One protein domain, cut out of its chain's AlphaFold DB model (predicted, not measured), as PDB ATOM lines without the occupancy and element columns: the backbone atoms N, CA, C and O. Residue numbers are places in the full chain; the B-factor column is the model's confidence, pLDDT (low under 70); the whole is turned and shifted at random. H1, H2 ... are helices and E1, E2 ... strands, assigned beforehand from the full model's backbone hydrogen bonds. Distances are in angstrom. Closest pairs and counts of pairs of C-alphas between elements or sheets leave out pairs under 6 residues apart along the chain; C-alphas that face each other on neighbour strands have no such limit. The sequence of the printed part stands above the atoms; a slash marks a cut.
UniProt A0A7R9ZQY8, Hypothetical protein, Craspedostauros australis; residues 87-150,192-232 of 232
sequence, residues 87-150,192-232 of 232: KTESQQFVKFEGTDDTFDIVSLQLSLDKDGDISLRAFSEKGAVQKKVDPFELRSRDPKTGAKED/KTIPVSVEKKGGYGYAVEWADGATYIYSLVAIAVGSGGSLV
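Overview. This is residues 87 to 150 and 192 to 232 of the 232 residues of the protein "Hypothetical protein" of Craspedostauros australis (UniProt A0A7R9ZQY8). Two antiparallel sheets of three strands each, E2 E3 E4 and E5 E6 E7, make a sandwich that is only partly face to face: edge strands E2 and E5 come close, while E4 and E7 stay apart. The short helix H2 has C-alphas near both sheets and near a small two-strand ribbon, E1 with E8, which joins the first and last named strands at one end of the domain. The 105 printed residues hold eight named strands and two named helices, in the order E1 E2 E3 E4 H1 E5 E6 E7 H2 E8, and the class is mixed, helices and strands. The whole is compact, with a radius of gyration of the C-alphas of 13.0 A and spans of 39 by 28 by 26 A.

Arrangement. E1, residues 93 to 96, and E8, residues 229 to 231, are antiparallel neighbours at 149 degrees, with N 95 and O 230 2.9 A apart, within hydrogen-bond range. Residues 93 to 94 of E1 also pair, antiparallel, with residues 103 to 104. E2, residues 109 to 112, E3, residues 118 to 123, and E4, residues 128 to 133, form a meander, each strand the antiparallel neighbour of the one before. Both hairpins are within hydrogen-bond range: N 109 and O 121 are 2.8 A apart, N 120 and O 131 2.8 A. E5, residues 195 to 201, E6, residues 205 to 210, and E7, residues 215 to 219, form a second meander of two hairpins, with N 199 and O 207 2.9 A apart and N 208 and O 216 2.8 A. The closest C-alphas of E2 and E5, those of Leu 112 and Val 198, are 6.3 A apart. H2, residues 220 to 226, is on the sheet E2 E3 E4 at a height over the sheet of 9.3 A, and only grazes the sheet E5 E6 E7. H1, residues 135 to 139, also only grazes that sheet. H1 and H2 only just touch, with 3 pairs of C-alphas within 8 A, the closest those of Leu 138 and Gly 226 at 5.4 A. In H1 and H2 every O i to N i+4 pair is within hydrogen-bond range.

Along the chain. E1 begins at C-alpha 93, (180.967, 124.235, 213.231), and runs 10.0 A; E2 runs 10.3 A, E3 16.9 A and E4 16.1 A. H1 measures 6.0 A. E5 begins at C-alpha 195, (173.728, 149.320, 210.756), and runs 16.3 A, E6 16.0 A, E7 13.1 A and H2 9.5 A. E8, 6.7 A, ends at C-alpha 231, (179.121, 126.064, 218.422).

Size, cuts and confidence. The two C-alphas farthest apart, those of Lys 126 and Asp 212, are 39.8 A apart. Residues 151 to 191 are not printed, and C-alphas 150 and 192 are 20.9 A apart across the cut. Of the links printed whole, E1 to E2 is long and the others are tight. Mean pLDDT of the printed part is 86.8; residues 87 to 91, 149 to 150 and 192 are under 70.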
ATOM      1  N   LYS A  87     191.183 127.936 205.445       48.97
ATOM      2  CA  LYS A  87     190.366 127.384 206.526       48.97
ATOM      3  C   LYS A  87     191.201 127.510 207.793       48.97
ATOM      4  O   LYS A  87     192.268 126.903 207.871       48.97
ATOM      5  N   THR A  88     190.759 128.337 208.729       50.75
ATOM      6  CA  THR A  88     191.277 128.319 210.092       50.75
ATOM      7  C   THR A  88     191.265 126.854 210.530       50.75
ATOM      8  O   THR A  88     190.237 126.192 210.394       50.75
ATOM      9  N   GLU A  89     192.405 126.302 210.957       49.28
ATOM     10  CA  GLU A  89     192.505 124.872 211.309       49.28
ATOM     11  C   GLU A  89     191.541 124.478 212.439       49.28
ATOM     12  O   GLU A  89     191.194 123.309 212.588       49.28
ATOM     13  N   SER A  90     191.009 125.458 213.172       54.03
ATOM     14  CA  SER A  90     189.778 125.296 213.929       54.03
ATOM     15  C   SER A  90     188.588 125.195 212.963       54.03
ATOM     16  O   SER A  90     187.934 126.199 212.668       54.03
ATOM     17  N   GLN A  91     188.297 123.984 212.474       66.44
ATOM     18  CA  GLN A  91     186.999 123.644 211.878       66.44
ATOM     19  C   GLN A  91     185.925 123.746 212.967       66.44
ATOM     20  O   GLN A  91     185.486 122.752 213.533       66.44
ATOM     21  N   GLN A  92     185.575 124.974 213.331       84.56
ATOM     22  CA  GLN A  92     184.463 125.244 214.219       84.56
ATOM     23  C   GLN A  92     183.198 125.171 213.389       84.56
ATOM     24  O   GLN A  92     183.068 125.850 212.365       84.56
ATOM     25  N   PHE A  93     182.272 124.339 213.839       90.50
ATOM     26  CA  PHE A  93     180.967 124.235 213.231       90.50
ATOM     27  C   PHE A  93     179.950 124.980 214.085       90.50
ATOM     28  O   PHE A  93     180.080 125.098 215.302       90.50
ATOM     29  N   VAL A  94     178.920 125.501 213.434       92.19
ATOM     30  CA  VAL A  94     177.747 126.058 214.098       92.19
ATOM     31  C   VAL A  94     176.526 125.236 213.719       92.19
ATOM     32  O   VAL A  94     176.341 124.865 212.558       92.19
ATOM     33  N   LYS A  95     175.672 124.972 214.703       94.12
ATOM     34  CA  LYS A  95     174.325 124.446 214.501       94.12
ATOM     35  C   LYS A  95     173.316 125.534 214.830       94.12
ATOM     36  O   LYS A  95     173.397 126.166 215.882       94.12
ATOM     37  N   PHE A  96     172.360 125.748 213.934       92.38
ATOM     38  CA  PHE A  96     171.281 126.704 214.154       92.38
ATOM     39  C   PHE A  96     170.028 126.002 214.666       92.38
ATOM     40  O   PHE A  96     169.712 124.883 214.251       92.38
ATOM     41  N   GLU A  97     169.273 126.682 215.526       87.25
ATOM     42  CA  GLU A  97     167.988 126.176 216.004       87.25
ATOM     43  C   GLU A  97     167.045 125.862 214.826       87.25
ATOM     44  O   GLU A  97     166.906 126.660 213.887       87.25
ATOM     45  N   GLY A  98     166.424 124.679 214.875       83.25
ATOM     46  CA  GLY A  98     165.535 124.166 213.830       83.25
ATOM     47  C   GLY A  98     166.241 123.531 212.628       83.25
ATOM     48  O   GLY A  98     165.575 123.207 211.648       83.25
ATOM     49  N   THR A  99     167.565 123.353 212.677       85.94
ATOM     50  CA  THR A  99     168.326 122.625 211.651       85.94
ATOM     51  C   THR A  99     169.012 121.408 212.261       85.94
ATOM     52  O   THR A  99     169.536 121.490 213.368       85.94
ATOM     53  N   ASP A 100     169.031 120.286 211.540       86.62
ATOM     54  CA  ASP A 100     169.786 119.083 211.935       86.62
ATOM     55  C   ASP A 100     171.216 119.066 211.392       86.62
ATOM     56  O   ASP A 100     171.987 118.153 211.685       86.62
ATOM     57  N   ASP A 101     171.575 120.085 210.616       90.25
ATOM     58  CA  ASP A 101     172.863 120.177 209.955       90.25
ATOM     59  C   ASP A 101     173.830 121.101 210.691       90.25
ATOM     60  O   ASP A 101     173.438 121.931 211.518       90.25
ATOM     61  N   THR A 102     175.109 120.942 210.379       93.19
ATOM     62  CA  THR A 102     176.186 121.780 210.893       93.19
ATOM     63  C   THR A 102     176.827 122.554 209.754       93.19
ATOM     64  O   THR A 102     176.957 122.070 208.629       93.19
ATOM     65  N   PHE A 103     177.227 123.785 210.044       92.00
ATOM     66  CA  PHE A 103     177.776 124.704 209.057       92.00
ATOM     67  C   PHE A 103     179.182 125.111 209.471       92.00
ATOM     68  O   PHE A 103     179.407 125.455 210.628       92.00
ATOM     69  N   ASP A 104     180.122 125.071 208.530       90.56
ATOM     70  CA  ASP A 104     181.473 125.592 208.744       90.56
ATOM     71  C   ASP A 104     181.382 127.097 209.024       90.56
ATOM     72  O   ASP A 104     180.833 127.855 208.219       90.56
ATOM     73  N   ILE A 105     181.905 127.543 210.165       88.94
ATOM     74  CA  ILE A 105     181.786 128.939 210.581       88.94
ATOM     75  C   ILE A 105     182.434 129.902 209.577       88.94
ATOM     76  O   ILE A 105     181.984 131.036 209.414       88.94
ATOM     77  N   VAL A 106     183.456 129.445 208.849       86.38
ATOM     78  CA  VAL A 106     184.184 130.243 207.853       86.38
ATOM     79  C   VAL A 106     183.347 130.460 206.583       86.38
ATOM     80  O   VAL A 106     183.573 131.424 205.840       86.38
ATOM     81  N   SER A 107     182.341 129.610 206.341       86.75
ATOM     82  CA  SER A 107     181.428 129.734 205.198       86.75
ATOM     83  C   SER A 107     180.304 130.751 205.426       86.75
ATOM     84  O   SER A 107     179.602 131.103 204.475       86.75
ATOM     85  N   LEU A 108     180.160 131.269 206.651       90.81
ATOM     86  CA  LEU A 108     179.111 132.216 207.010       90.81
ATOM     87  C   LEU A 108     179.205 133.530 206.219       90.81
ATOM     88  O   LEU A 108     180.257 134.180 206.120       90.81
ATOM     89  N   GLN A 109     178.063 133.945 205.679       93.00
ATOM     90  CA  GLN A 109     177.897 135.166 204.899       93.00
ATOM     91  C   GLN A 109     176.957 136.132 205.609       93.00
ATOM     92  O   GLN A 109     175.783 135.825 205.784       93.00
ATOM     93  N   LEU A 110     177.474 137.296 206.001       94.12
ATOM     94  CA  LEU A 110     176.670 138.374 206.568       94.12
ATOM     95  C   LEU A 110     176.334 139.383 205.468       94.12
ATOM     96  O   LEU A 110     177.224 139.839 204.749       94.12
ATOM     97  N   SER A 111     175.060 139.736 205.348       93.31
ATOM     98  CA  SER A 111     174.568 140.771 204.442       93.31
ATOM     99  C   SER A 111     173.700 141.778 205.180       93.31
ATOM    100  O   SER A 111     173.045 141.449 206.168       93.31
ATOM    101  N   LEU A 112     173.702 143.007 204.672       93.56
ATOM    102  CA  LEU A 112     172.839 144.088 205.122       93.56
ATOM    103  C   LEU A 112     171.791 144.360 204.042       93.56
ATOM    104  O   LEU A 112     172.142 144.661 202.900       93.56
ATOM    105  N   ASP A 113     170.520 144.241 204.403       87.00
ATOM    106  CA  ASP A 113     169.405 144.588 203.531       87.00
ATOM    107  C   ASP A 113     169.122 146.098 203.584       87.00
ATOM    108  O   ASP A 113     169.517 146.807 204.512       87.00
ATOM    109  N   LYS A 114     168.400 146.607 202.578       79.88
ATOM    110  CA  LYS A 114     168.104 148.048 202.422       79.88
ATOM    111  C   LYS A 114     167.347 148.657 203.606       79.88
ATOM    112  O   LYS A 114     167.425 149.863 203.816       79.88
ATOM    113  N   ASP A 115     166.640 147.824 204.364       80.12
ATOM    114  CA  ASP A 115     165.834 148.236 205.513       80.12
ATOM    115  C   ASP A 115     166.651 148.341 206.818       80.12
ATOM    116  O   ASP A 115     166.108 148.711 207.862       80.12
ATOM    117  N   GLY A 116     167.958 148.043 206.770       80.56
ATOM    118  CA  GLY A 116     168.831 147.976 207.945       80.56
ATOM    119  C   GLY A 116     168.811 146.612 208.645       80.56
ATOM    120  O   GLY A 116     169.404 146.462 209.713       80.56
ATOM    121  N   ASP A 117     168.136 145.625 208.052       87.12
ATOM    122  CA  ASP A 117     168.085 144.252 208.548       87.12
ATOM    123  C   ASP A 117     169.392 143.522 208.218       87.12
ATOM    124  O   ASP A 117     169.848 143.503 207.074       87.12
ATOM    125  N   ILE A 118     169.978 142.872 209.222       93.25
ATOM    126  CA  ILE A 118     171.151 142.024 209.033       93.25
ATOM    127  C   ILE A 118     170.677 140.586 208.800       93.25
ATOM    128  O   ILE A 118     169.877 140.038 209.562       93.25
ATOM    129  N   SER A 119     171.195 139.945 207.756       94.44
ATOM    130  CA  SER A 119     170.936 138.542 207.445       94.44
ATOM    131  C   SER A 119     172.231 137.734 207.427       94.44
ATOM    132  O   SER A 119     173.213 138.110 206.795       94.44
ATOM    133  N   LEU A 120     172.224 136.603 208.129       94.88
ATOM    134  CA  LEU A 120     173.293 135.612 208.126       94.88
ATOM    135  C   LEU A 120     172.871 134.428 207.261       94.88
ATOM    136  O   LEU A 120     171.830 133.823 207.513       94.88
ATOM    137  N   ARG A 121     173.679 134.072 206.268       94.88
ATOM    138  CA  ARG A 121     173.506 132.876 205.441       94.88
ATOM    139  C   ARG A 121     174.610 131.874 205.737       94.88
ATOM    140  O   ARG A 121     175.782 132.243 205.801       94.88
ATOM    141  N   ALA A 122     174.232 130.614 205.877       92.31
ATOM    142  CA  ALA A 122     175.149 129.499 206.044       92.31
ATOM    143  C   ALA A 122     174.853 128.427 204.994       92.31
ATOM    144  O   ALA A 122     173.691 128.179 204.667       92.31
ATOM    145  N   PHE A 123     175.910 127.808 204.473       89.81
ATOM    146  CA  PHE A 123     175.834 126.810 203.410       89.81
ATOM    147  C   PHE A 123     176.557 125.539 203.845       89.81
ATOM    148  O   PHE A 123     177.653 125.599 204.409       89.81
ATOM    149  N   SER A 124     175.941 124.400 203.567       88.12
ATOM    150  CA  SER A 124     176.484 123.062 203.751       88.12
ATOM    151  C   SER A 124     176.252 122.239 202.482       88.12
ATOM    152  O   SER A 124     175.590 122.681 201.541       88.12
ATOM    153  N   GLU A 125     176.770 121.014 202.450       84.94
ATOM    154  CA  GLU A 125     176.485 120.084 201.353       84.94
ATOM    155  C   GLU A 125     175.017 119.631 201.325       84.94
ATOM    156  O   GLU A 125     174.513 119.254 200.269       84.94
ATOM    157  N   LYS A 126     174.315 119.676 202.468       86.50
ATOM    158  CA  LYS A 126     172.916 119.233 202.567       86.50
ATOM    159  C   LYS A 126     171.910 120.360 202.349       86.50
ATOM    160  O   LYS A 126     170.732 120.076 202.139       86.50
ATOM    161  N   GLY A 127     172.334 121.624 202.398       87.19
ATOM    162  CA  GLY A 127     171.447 122.754 202.156       87.19
ATOM    163  C   GLY A 127     172.004 124.108 202.584       87.19
ATOM    164  O   GLY A 127     173.202 124.303 202.770       87.19
ATOM    165  N   ALA A 128     171.100 125.074 202.724       89.81
ATOM    166  CA  ALA A 128     171.423 126.421 203.170       89.81
ATOM    167  C   ALA A 128     170.393 126.903 204.192       89.81
ATOM    168  O   ALA A 128     169.210 126.570 204.098       89.81
ATOM    169  N   VAL A 129     170.836 127.721 205.144       93.00
ATOM    170  CA  VAL A 129     169.961 128.396 206.106       93.00
ATOM    171  C   VAL A 129     170.228 129.894 206.091       93.00
ATOM    172  O   VAL A 129     171.367 130.334 205.944       93.00
ATOM    173  N   GLN A 130     169.166 130.683 206.245       93.81
ATOM    174  CA  GLN A 130     169.250 132.124 206.447       93.81
ATOM    175  C   GLN A 130     168.606 132.482 207.789       93.81
ATOM    176  O   GLN A 130     167.457 132.126 208.047       93.81
ATOM    177  N   LYS A 131     169.339 133.201 208.640       93.69
ATOM    178  CA  LYS A 131     168.862 133.734 209.917       93.69
ATOM    179  C   LYS A 131     168.862 135.256 209.865       93.69
ATOM    180  O   LYS A 131     169.797 135.864 209.349       93.69
ATOM    181  N   LYS A 132     167.809 135.873 210.397       91.88
ATOM    182  CA  LYS A 132     167.816 137.312 210.670       91.88
ATOM    183  C   LYS A 132     168.596 137.558 211.955       91.88
ATOM    184  O   LYS A 132     168.406 136.837 212.931       91.88
ATOM    185  N   VAL A 133     169.459 138.562 211.938       91.38
ATOM    186  CA  VAL A 133     170.221 139.005 213.101       91.38
ATOM    187  C   VAL A 133     169.633 140.332 213.545       91.38
ATOM    188  O   VAL A 133     169.605 141.286 212.770       91.38
ATOM    189  N   ASP A 134     169.135 140.384 214.778       88.88
ATOM    190  CA  ASP A 134     168.629 141.628 215.349       88.88
ATOM    191  C   ASP A 134     169.818 142.591 215.569       88.88
ATOM    192  O   ASP A 134     170.759 142.240 216.293       88.88
ATOM    193  N   PRO A 135     169.823 143.786 214.944       90.06
ATOM    194  CA  PRO A 135     170.961 144.696 215.043       90.06
ATOM    195  C   PRO A 135     171.198 145.230 216.460       90.06
ATOM    196  O   PRO A 135     172.338 145.509 216.827       90.06
ATOM    197  N   PHE A 136     170.147 145.364 217.272       88.44
ATOM    198  CA  PHE A 136     170.273 145.784 218.663       88.44
ATOM    199  C   PHE A 136     170.911 144.675 219.505       88.44
ATOM    200  O   PHE A 136     171.865 144.938 220.236       88.44
ATOM    201  N   GLU A 137     170.445 143.434 219.353       88.06
ATOM    202  CA  GLU A 137     171.035 142.280 220.041       88.06
ATOM    203  C   GLU A 137     172.501 142.082 219.656       88.06
ATOM    204  O   GLU A 137     173.328 141.875 220.539       88.06
ATOM    205  N   LEU A 138     172.840 142.181 218.365       90.19
ATOM    206  CA  LEU A 138     174.223 142.052 217.905       90.19
ATOM    207  C   LEU A 138     175.113 143.138 218.514       90.19
ATOM    208  O   LEU A 138     176.210 142.841 218.972       90.19
ATOM    209  N   ARG A 139     174.617 144.380 218.564       90.00
ATOM    210  CA  ARG A 139     175.357 145.516 219.116       90.00
ATOM    211  C   ARG A 139     175.597 145.428 220.618       90.00
ATOM    212  O   ARG A 139     176.591 145.954 221.099       90.00
ATOM    213  N   SER A 140     174.690 144.789 221.347       89.44
ATOM    214  CA  SER A 140     174.794 144.604 222.800       89.44
ATOM    215  C   SER A 140     175.707 143.448 223.233       89.44
ATOM    216  O   SER A 140     175.813 143.162 224.423       89.44
ATOM    217  N   ARG A 141     176.309 142.727 222.280       89.31
ATOM    218  CA  ARG A 141     177.130 141.543 222.547       89.31
ATOM    219  C   ARG A 141     178.605 141.838 222.365       89.31
ATOM    220  O   ARG A 141     178.991 142.640 221.518       89.31
ATOM    221  N   ASP A 142     179.421 141.092 223.102       87.06
ATOM    222  CA  ASP A 142     180.869 141.123 222.963       87.06
ATOM    223  C   ASP A 142     181.269 140.787 221.507       87.06
ATOM    224  O   ASP A 142     180.935 139.704 221.008       87.06
ATOM    225  N   PRO A 143     181.999 141.675 220.801       88.44
ATOM    226  CA  PRO A 143     182.318 141.472 219.389       88.44
ATOM    227  C   PRO A 143     183.208 140.258 219.102       88.44
ATOM    228  O   PRO A 143     183.275 139.796 217.963       88.44
ATOM    229  N   LYS A 144     183.905 139.714 220.104       84.62
ATOM    230  CA  LYS A 144     184.819 138.582 219.933       84.62
ATOM    231  C   LYS A 144     184.128 137.240 220.169       84.62
ATOM    232  O   LYS A 144     184.422 136.281 219.456       84.62
ATOM    233  N   THR A 145     183.227 137.165 221.139       83.38
ATOM    234  CA  THR A 145     182.632 135.921 221.650       83.38
ATOM    235  C   THR A 145     181.134 135.812 221.378       83.38
ATOM    236  O   THR A 145     180.607 134.706 221.310       83.38
ATOM    237  N   GLY A 146     180.436 136.937 221.205       85.38
ATOM    238  CA  GLY A 146     178.980 136.987 221.087       85.38
ATOM    239  C   GLY A 146     178.238 136.807 222.411       85.38
ATOM    240  O   GLY A 146     177.011 136.680 222.390       85.38
ATOM    241  N   ALA A 147     178.948 136.778 223.545       87.06
ATOM    242  CA  ALA A 147     178.331 136.761 224.864       87.06
ATOM    243  C   ALA A 147     177.547 138.061 225.096       87.06
ATOM    244  O   ALA A 147     177.950 139.130 224.635       87.06
ATOM    245  N   LYS A 148     176.416 137.971 225.800       86.19
ATOM    246  CA  LYS A 148     175.722 139.169 226.277       86.19
ATOM    247  C   LYS A 148     176.579 139.796 227.371       86.19
ATOM    248  O   LYS A 148     177.058 139.080 228.247       86.19
ATOM    249  N   GLU A 149     176.780 141.106 227.313       67.81
ATOM    250  CA  GLU A 149     177.340 141.828 228.452       67.81
ATOM    251  C   GLU A 149     176.293 141.789 229.572       67.81
ATOM    252  O   GLU A 149     175.304 142.524 229.548       67.81
ATOM    253  N   ASP A 150     176.448 140.862 230.519       50.00
ATOM    254  CA  ASP A 150     175.607 140.833 231.710       50.00
ATOM    255  C   ASP A 150     175.827 142.138 232.481       50.00
ATOM    256  O   ASP A 150     176.940 142.456 232.914       50.00
ATOM    257  N   LYS A 192     166.741 153.211 217.729       63.22
ATOM    258  CA  LYS A 192     166.874 152.341 216.565       63.22
ATOM    259  C   LYS A 192     168.358 152.250 216.217       63.22
ATOM    260  O   LYS A 192     168.926 153.154 215.614       63.22
ATOM    261  N   THR A 193     168.992 151.179 216.670       77.56
ATOM    262  CA  THR A 193     170.356 150.823 216.315       77.56
ATOM    263  C   THR A 193     170.338 150.393 214.853       77.56
ATOM    264  O   THR A 193     169.856 149.307 214.541       77.56
ATOM    265  N   ILE A 194     170.794 151.267 213.952       86.88
ATOM    266  CA  ILE A 194     170.762 151.019 212.506       86.88
ATOM    267  C   ILE A 194     172.193 150.766 212.017       86.88
ATOM    268  O   ILE A 194     173.037 151.658 212.149       86.88
ATOM    269  N   PRO A 195     172.487 149.577 211.475       91.19
ATOM    270  CA  PRO A 195     173.728 149.320 210.756       91.19
ATOM    271  C   PRO A 195     173.691 150.019 209.389       91.19
ATOM    272  O   PRO A 195     172.670 150.014 208.703       91.19
ATOM    273  N   VAL A 196     174.804 150.638 209.007       91.62
ATOM    274  CA  VAL A 196     174.972 151.411 207.764       91.62
ATOM    275  C   VAL A 196     175.710 150.597 206.714       91.62
ATOM    276  O   VAL A 196     175.343 150.618 205.540       91.62
ATOM    277  N   SER A 197     176.749 149.877 207.128       92.69
ATOM    278  CA  SER A 197     177.568 149.077 206.228       92.69
ATOM    279  C   SER A 197     178.057 147.806 206.921       92.69
ATOM    280  O   SER A 197     178.207 147.752 208.144       92.69
ATOM    281  N   VAL A 198     178.257 146.756 206.122       93.25
ATOM    282  CA  VAL A 198     178.824 145.480 206.561       93.25
ATOM    283  C   VAL A 198     179.901 145.076 205.563       93.25
ATOM    284  O   VAL A 198     179.633 144.970 204.367       93.25
ATOM    285  N   GLU A 199     181.115 144.831 206.046       93.75
ATOM    286  CA  GLU A 199     182.262 144.473 205.214       93.75
ATOM    287  C   GLU A 199     182.969 143.231 205.766       93.75
ATOM    288  O   GLU A 199     183.310 143.164 206.948       93.75
ATOM    289  N   LYS A 200     183.230 142.240 204.908       90.62
ATOM    290  CA  LYS A 200     183.948 141.023 205.306       90.62
ATOM    291  C   LYS A 200     185.433 141.322 205.520       90.62
ATOM    292  O   LYS A 200     186.126 141.728 204.590       90.62
ATOM    293  N   LYS A 201     185.953 141.047 206.718       87.88
ATOM    294  CA  LYS A 201     187.372 141.213 207.074       87.88
ATOM    295  C   LYS A 201     188.085 139.858 207.067       87.88
ATOM    296  O   LYS A 201     188.489 139.327 208.100       87.88
ATOM    297  N   GLY A 202     188.216 139.280 205.872       78.75
ATOM    298  CA  GLY A 202     188.888 137.992 205.662       78.75
ATOM    299  C   GLY A 202     188.172 136.813 206.334       78.75
ATOM    300  O   GLY A 202     186.943 136.733 206.306       78.75
ATOM    301  N   GLY A 203     188.947 135.890 206.913       75.88
ATOM    302  CA  GLY A 203     188.439 134.727 207.657       75.88
ATOM    303  C   GLY A 203     188.106 135.005 209.127       75.88
ATOM    304  O   GLY A 203     187.680 134.096 209.829       75.88
ATOM    305  N   TYR A 204     188.304 136.238 209.605       77.56
ATOM    306  CA  TYR A 204     188.140 136.581 211.021       77.56
ATOM    307  C   TYR A 204     186.704 136.963 211.376       77.56
ATOM    308  O   TYR A 204     186.235 136.646 212.470       77.56
ATOM    309  N   GLY A 205     186.001 137.653 210.472       88.44
ATOM    310  CA  GLY A 205     184.724 138.258 210.817       88.44
ATOM    311  C   GLY A 205     184.228 139.330 209.855       88.44
ATOM    312  O   GLY A 205     184.666 139.417 208.704       88.44
ATOM    313  N   TYR A 206     183.315 140.162 210.352       93.56
ATOM    314  CA  TYR A 206     182.723 141.281 209.624       93.56
ATOM    315  C   TYR A 206     182.869 142.577 210.418       93.56
ATOM    316  O   TYR A 206     182.594 142.620 211.616       93.56
ATOM    317  N   ALA A 207     183.278 143.642 209.736       93.44
ATOM    318  CA  ALA A 207     183.155 144.994 210.249       93.44
ATOM    319  C   ALA A 207     181.721 145.477 210.009       93.44
ATOM    320  O   ALA A 207     181.233 145.396 208.883       93.44
ATOM    321  N   VAL A 208     181.063 145.957 211.061       93.94
ATOM    322  CA  VAL A 208     179.735 146.571 210.999       93.94
ATOM    323  C   VAL A 208     179.868 148.017 211.447       93.94
ATOM    324  O   VAL A 208     180.279 148.288 212.580       93.94
ATOM    325  N   GLU A 209     179.530 148.927 210.546       93.81
ATOM    326  CA  GLU A 209     179.453 150.359 210.808       93.81
ATOM    327  C   GLU A 209     178.024 150.721 211.206       93.81
ATOM    328  O   GLU A 209     177.058 150.291 210.570       93.81
ATOM    329  N   TRP A 210     177.884 151.511 212.259       92.62
ATOM    330  CA  TRP A 210     176.606 151.918 212.826       92.62
ATOM    331  C   TRP A 210     176.302 153.380 212.501       92.62
ATOM    332  O   TRP A 210     177.202 154.191 212.296       92.62
ATOM    333  N   ALA A 211     175.018 153.743 212.495       89.44
ATOM    334  CA  ALA A 211     174.562 155.089 212.131       89.44
ATOM    335  C   ALA A 211     175.084 156.213 213.043       89.44
ATOM    336  O   ALA A 211     175.057 157.378 212.658       89.44
ATOM    337  N   ASP A 212     175.566 155.881 214.239       87.81
ATOM    338  CA  ASP A 212     176.215 156.817 215.156       87.81
ATOM    339  C   ASP A 212     177.736 156.924 214.954       87.81
ATOM    340  O   ASP A 212     178.422 157.552 215.757       87.81
ATOM    341  N   GLY A 213     178.268 156.331 213.882       86.62
ATOM    342  CA  GLY A 213     179.682 156.375 213.508       86.62
ATOM    343  C   GLY A 213     180.562 155.367 214.247       86.62
ATOM    344  O   GLY A 213     181.771 155.334 214.022       86.62
ATOM    345  N   ALA A 214     179.989 154.538 215.126       88.00
ATOM    346  CA  ALA A 214     180.720 153.440 215.744       88.00
ATOM    347  C   ALA A 214     180.980 152.331 214.714       88.00
ATOM    348  O   ALA A 214     180.095 151.983 213.935       88.00
ATOM    349  N   THR A 215     182.159 151.714 214.771       91.56
ATOM    350  CA  THR A 215     182.496 150.552 213.939       91.56
ATOM    351  C   THR A 215     183.007 149.433 214.827       91.56
ATOM    352  O   THR A 215     183.991 149.605 215.547       91.56
ATOM    353  N   TYR A 216     182.354 148.275 214.758       91.00
ATOM    354  CA  TYR A 216     182.763 147.079 215.491       91.00
ATOM    355  C   TYR A 216     183.153 145.973 214.521       91.00
ATOM    356  O   TYR A 216     182.486 145.751 213.512       91.00
ATOM    357  N   ILE A 217     184.239 145.270 214.834       91.69
ATOM    358  CA  ILE A 217     184.658 144.081 214.096       91.69
ATOM    359  C   ILE A 217     184.178 142.873 214.888       91.69
ATOM    360  O   ILE A 217     184.738 142.553 215.935       91.69
ATOM    361  N   TYR A 218     183.135 142.224 214.384       91.50
ATOM    362  CA  TYR A 218     182.578 141.024 214.986       91.50
ATOM    363  C   TYR A 218     183.265 139.789 214.433       91.50
ATOM    364  O   TYR A 218     183.363 139.636 213.214       91.50
ATOM    365  N   SER A 219     183.678 138.883 215.312       90.56
ATOM    366  CA  SER A 219     184.137 137.563 214.903       90.56
ATOM    367  C   SER A 219     182.992 136.759 214.276       90.56
ATOM    368  O   SER A 219     181.809 136.998 214.541       90.56
ATOM    369  N   LEU A 220     183.329 135.758 213.461       91.06
ATOM    370  CA  LEU A 220     182.326 134.838 212.910       91.06
ATOM    371  C   LEU A 220     181.565 134.084 214.016       91.06
ATOM    372  O   LEU A 220     180.369 133.838 213.872       91.06
ATOM    373  N   VAL A 221     182.232 133.798 215.141       90.81
ATOM    374  CA  VAL A 221     181.617 133.230 216.351       90.81
ATOM    375  C   VAL A 221     180.581 134.177 216.936       90.81
ATOM    376  O   VAL A 221     179.446 133.768 217.172       90.81
ATOM    377  N   ALA A 222     180.936 135.448 217.120       90.88
ATOM    378  CA  ALA A 222     180.034 136.428 217.706       90.88
ATOM    379  C   ALA A 222     178.765 136.609 216.864       90.88
ATOM    380  O   ALA A 222     177.665 136.686 217.406       90.88
ATOM    381  N   ILE A 223     178.905 136.600 215.537       92.75
ATOM    382  CA  ILE A 223     177.783 136.686 214.594       92.75
ATOM    383  C   ILE A 223     176.921 135.419 214.645       92.75
ATOM    384  O   ILE A 223     175.695 135.512 214.717       92.75
ATOM    385  N   ALA A 224     177.548 134.240 214.634       92.19
ATOM    386  CA  ALA A 224     176.863 132.956 214.725       92.19
ATOM    387  C   ALA A 224     176.010 132.871 216.001       92.19
ATOM    388  O   ALA A 224     174.799 132.665 215.918       92.19
ATOM    389  N   VAL A 225     176.607 133.146 217.162       91.38
ATOM    390  CA  VAL A 225     175.906 133.199 218.456       91.38
ATOM    391  C   VAL A 225     174.852 134.310 218.463       91.38
ATOM    392  O   VAL A 225     173.715 134.093 218.892       91.38
ATOM    393  N   GLY A 226     175.193 135.484 217.919       90.00
ATOM    394  CA  GLY A 226     174.312 136.630 217.646       90.00
ATOM    395  C   GLY A 226     172.985 136.239 216.999       90.00
ATOM    396  O   GLY A 226     171.920 136.707 217.392       90.00
ATOM    397  N   SER A 227     173.066 135.325 216.040       90.44
ATOM    398  CA  SER A 227     171.951 134.846 215.222       90.44
ATOM    399  C   SER A 227     171.222 133.604 215.767       90.44
ATOM    400  O   SER A 227     170.377 133.037 215.072       90.44
ATOM    401  N   GLY A 228     171.543 133.172 216.993       90.38
ATOM    402  CA  GLY A 228     170.950 131.988 217.628       90.38
ATOM    403  C   GLY A 228     171.619 130.663 217.241       90.38
ATOM    404  O   GLY A 228     170.986 129.609 217.301       90.38
ATOM    405  N   GLY A 229     172.871 130.707 216.785       91.25
ATOM    406  CA  GLY A 229     173.694 129.526 216.551       91.25
ATOM    407  C   GLY A 229     174.444 129.082 217.807       91.25
ATOM    408  O   GLY A 229     174.875 129.910 218.607       91.25
ATOM    409  N   SER A 230     174.653 127.775 217.936       91.94
ATOM    410  CA  SER A 230     175.506 127.172 218.964       91.94
ATOM    411  C   SER A 230     176.715 126.520 218.307       91.94
ATOM    412  O   SER A 230     176.568 125.835 217.293       91.94
ATOM    413  N   LEU A 231     177.902 126.735 218.874       90.62
ATOM    414  CA  LEU A 231     179.121 126.064 218.422       90.62
ATOM    415  C   LEU A 231     179.036 124.559 218.720       90.62
ATOM    416  O   LEU A 231     178.518 124.172 219.771       90.62
ATOM    417  N   VAL A 232     179.534 123.739 217.793       86.75
ATOM    418  CA  VAL A 232     179.570 122.267 217.860       86.75
ATOM    419  C   VAL A 232     180.976 121.770 217.560       86.75
ATOM    420  O   VAL A 232     181.617 122.347 216.649       86.75
TER     421      VAL A 232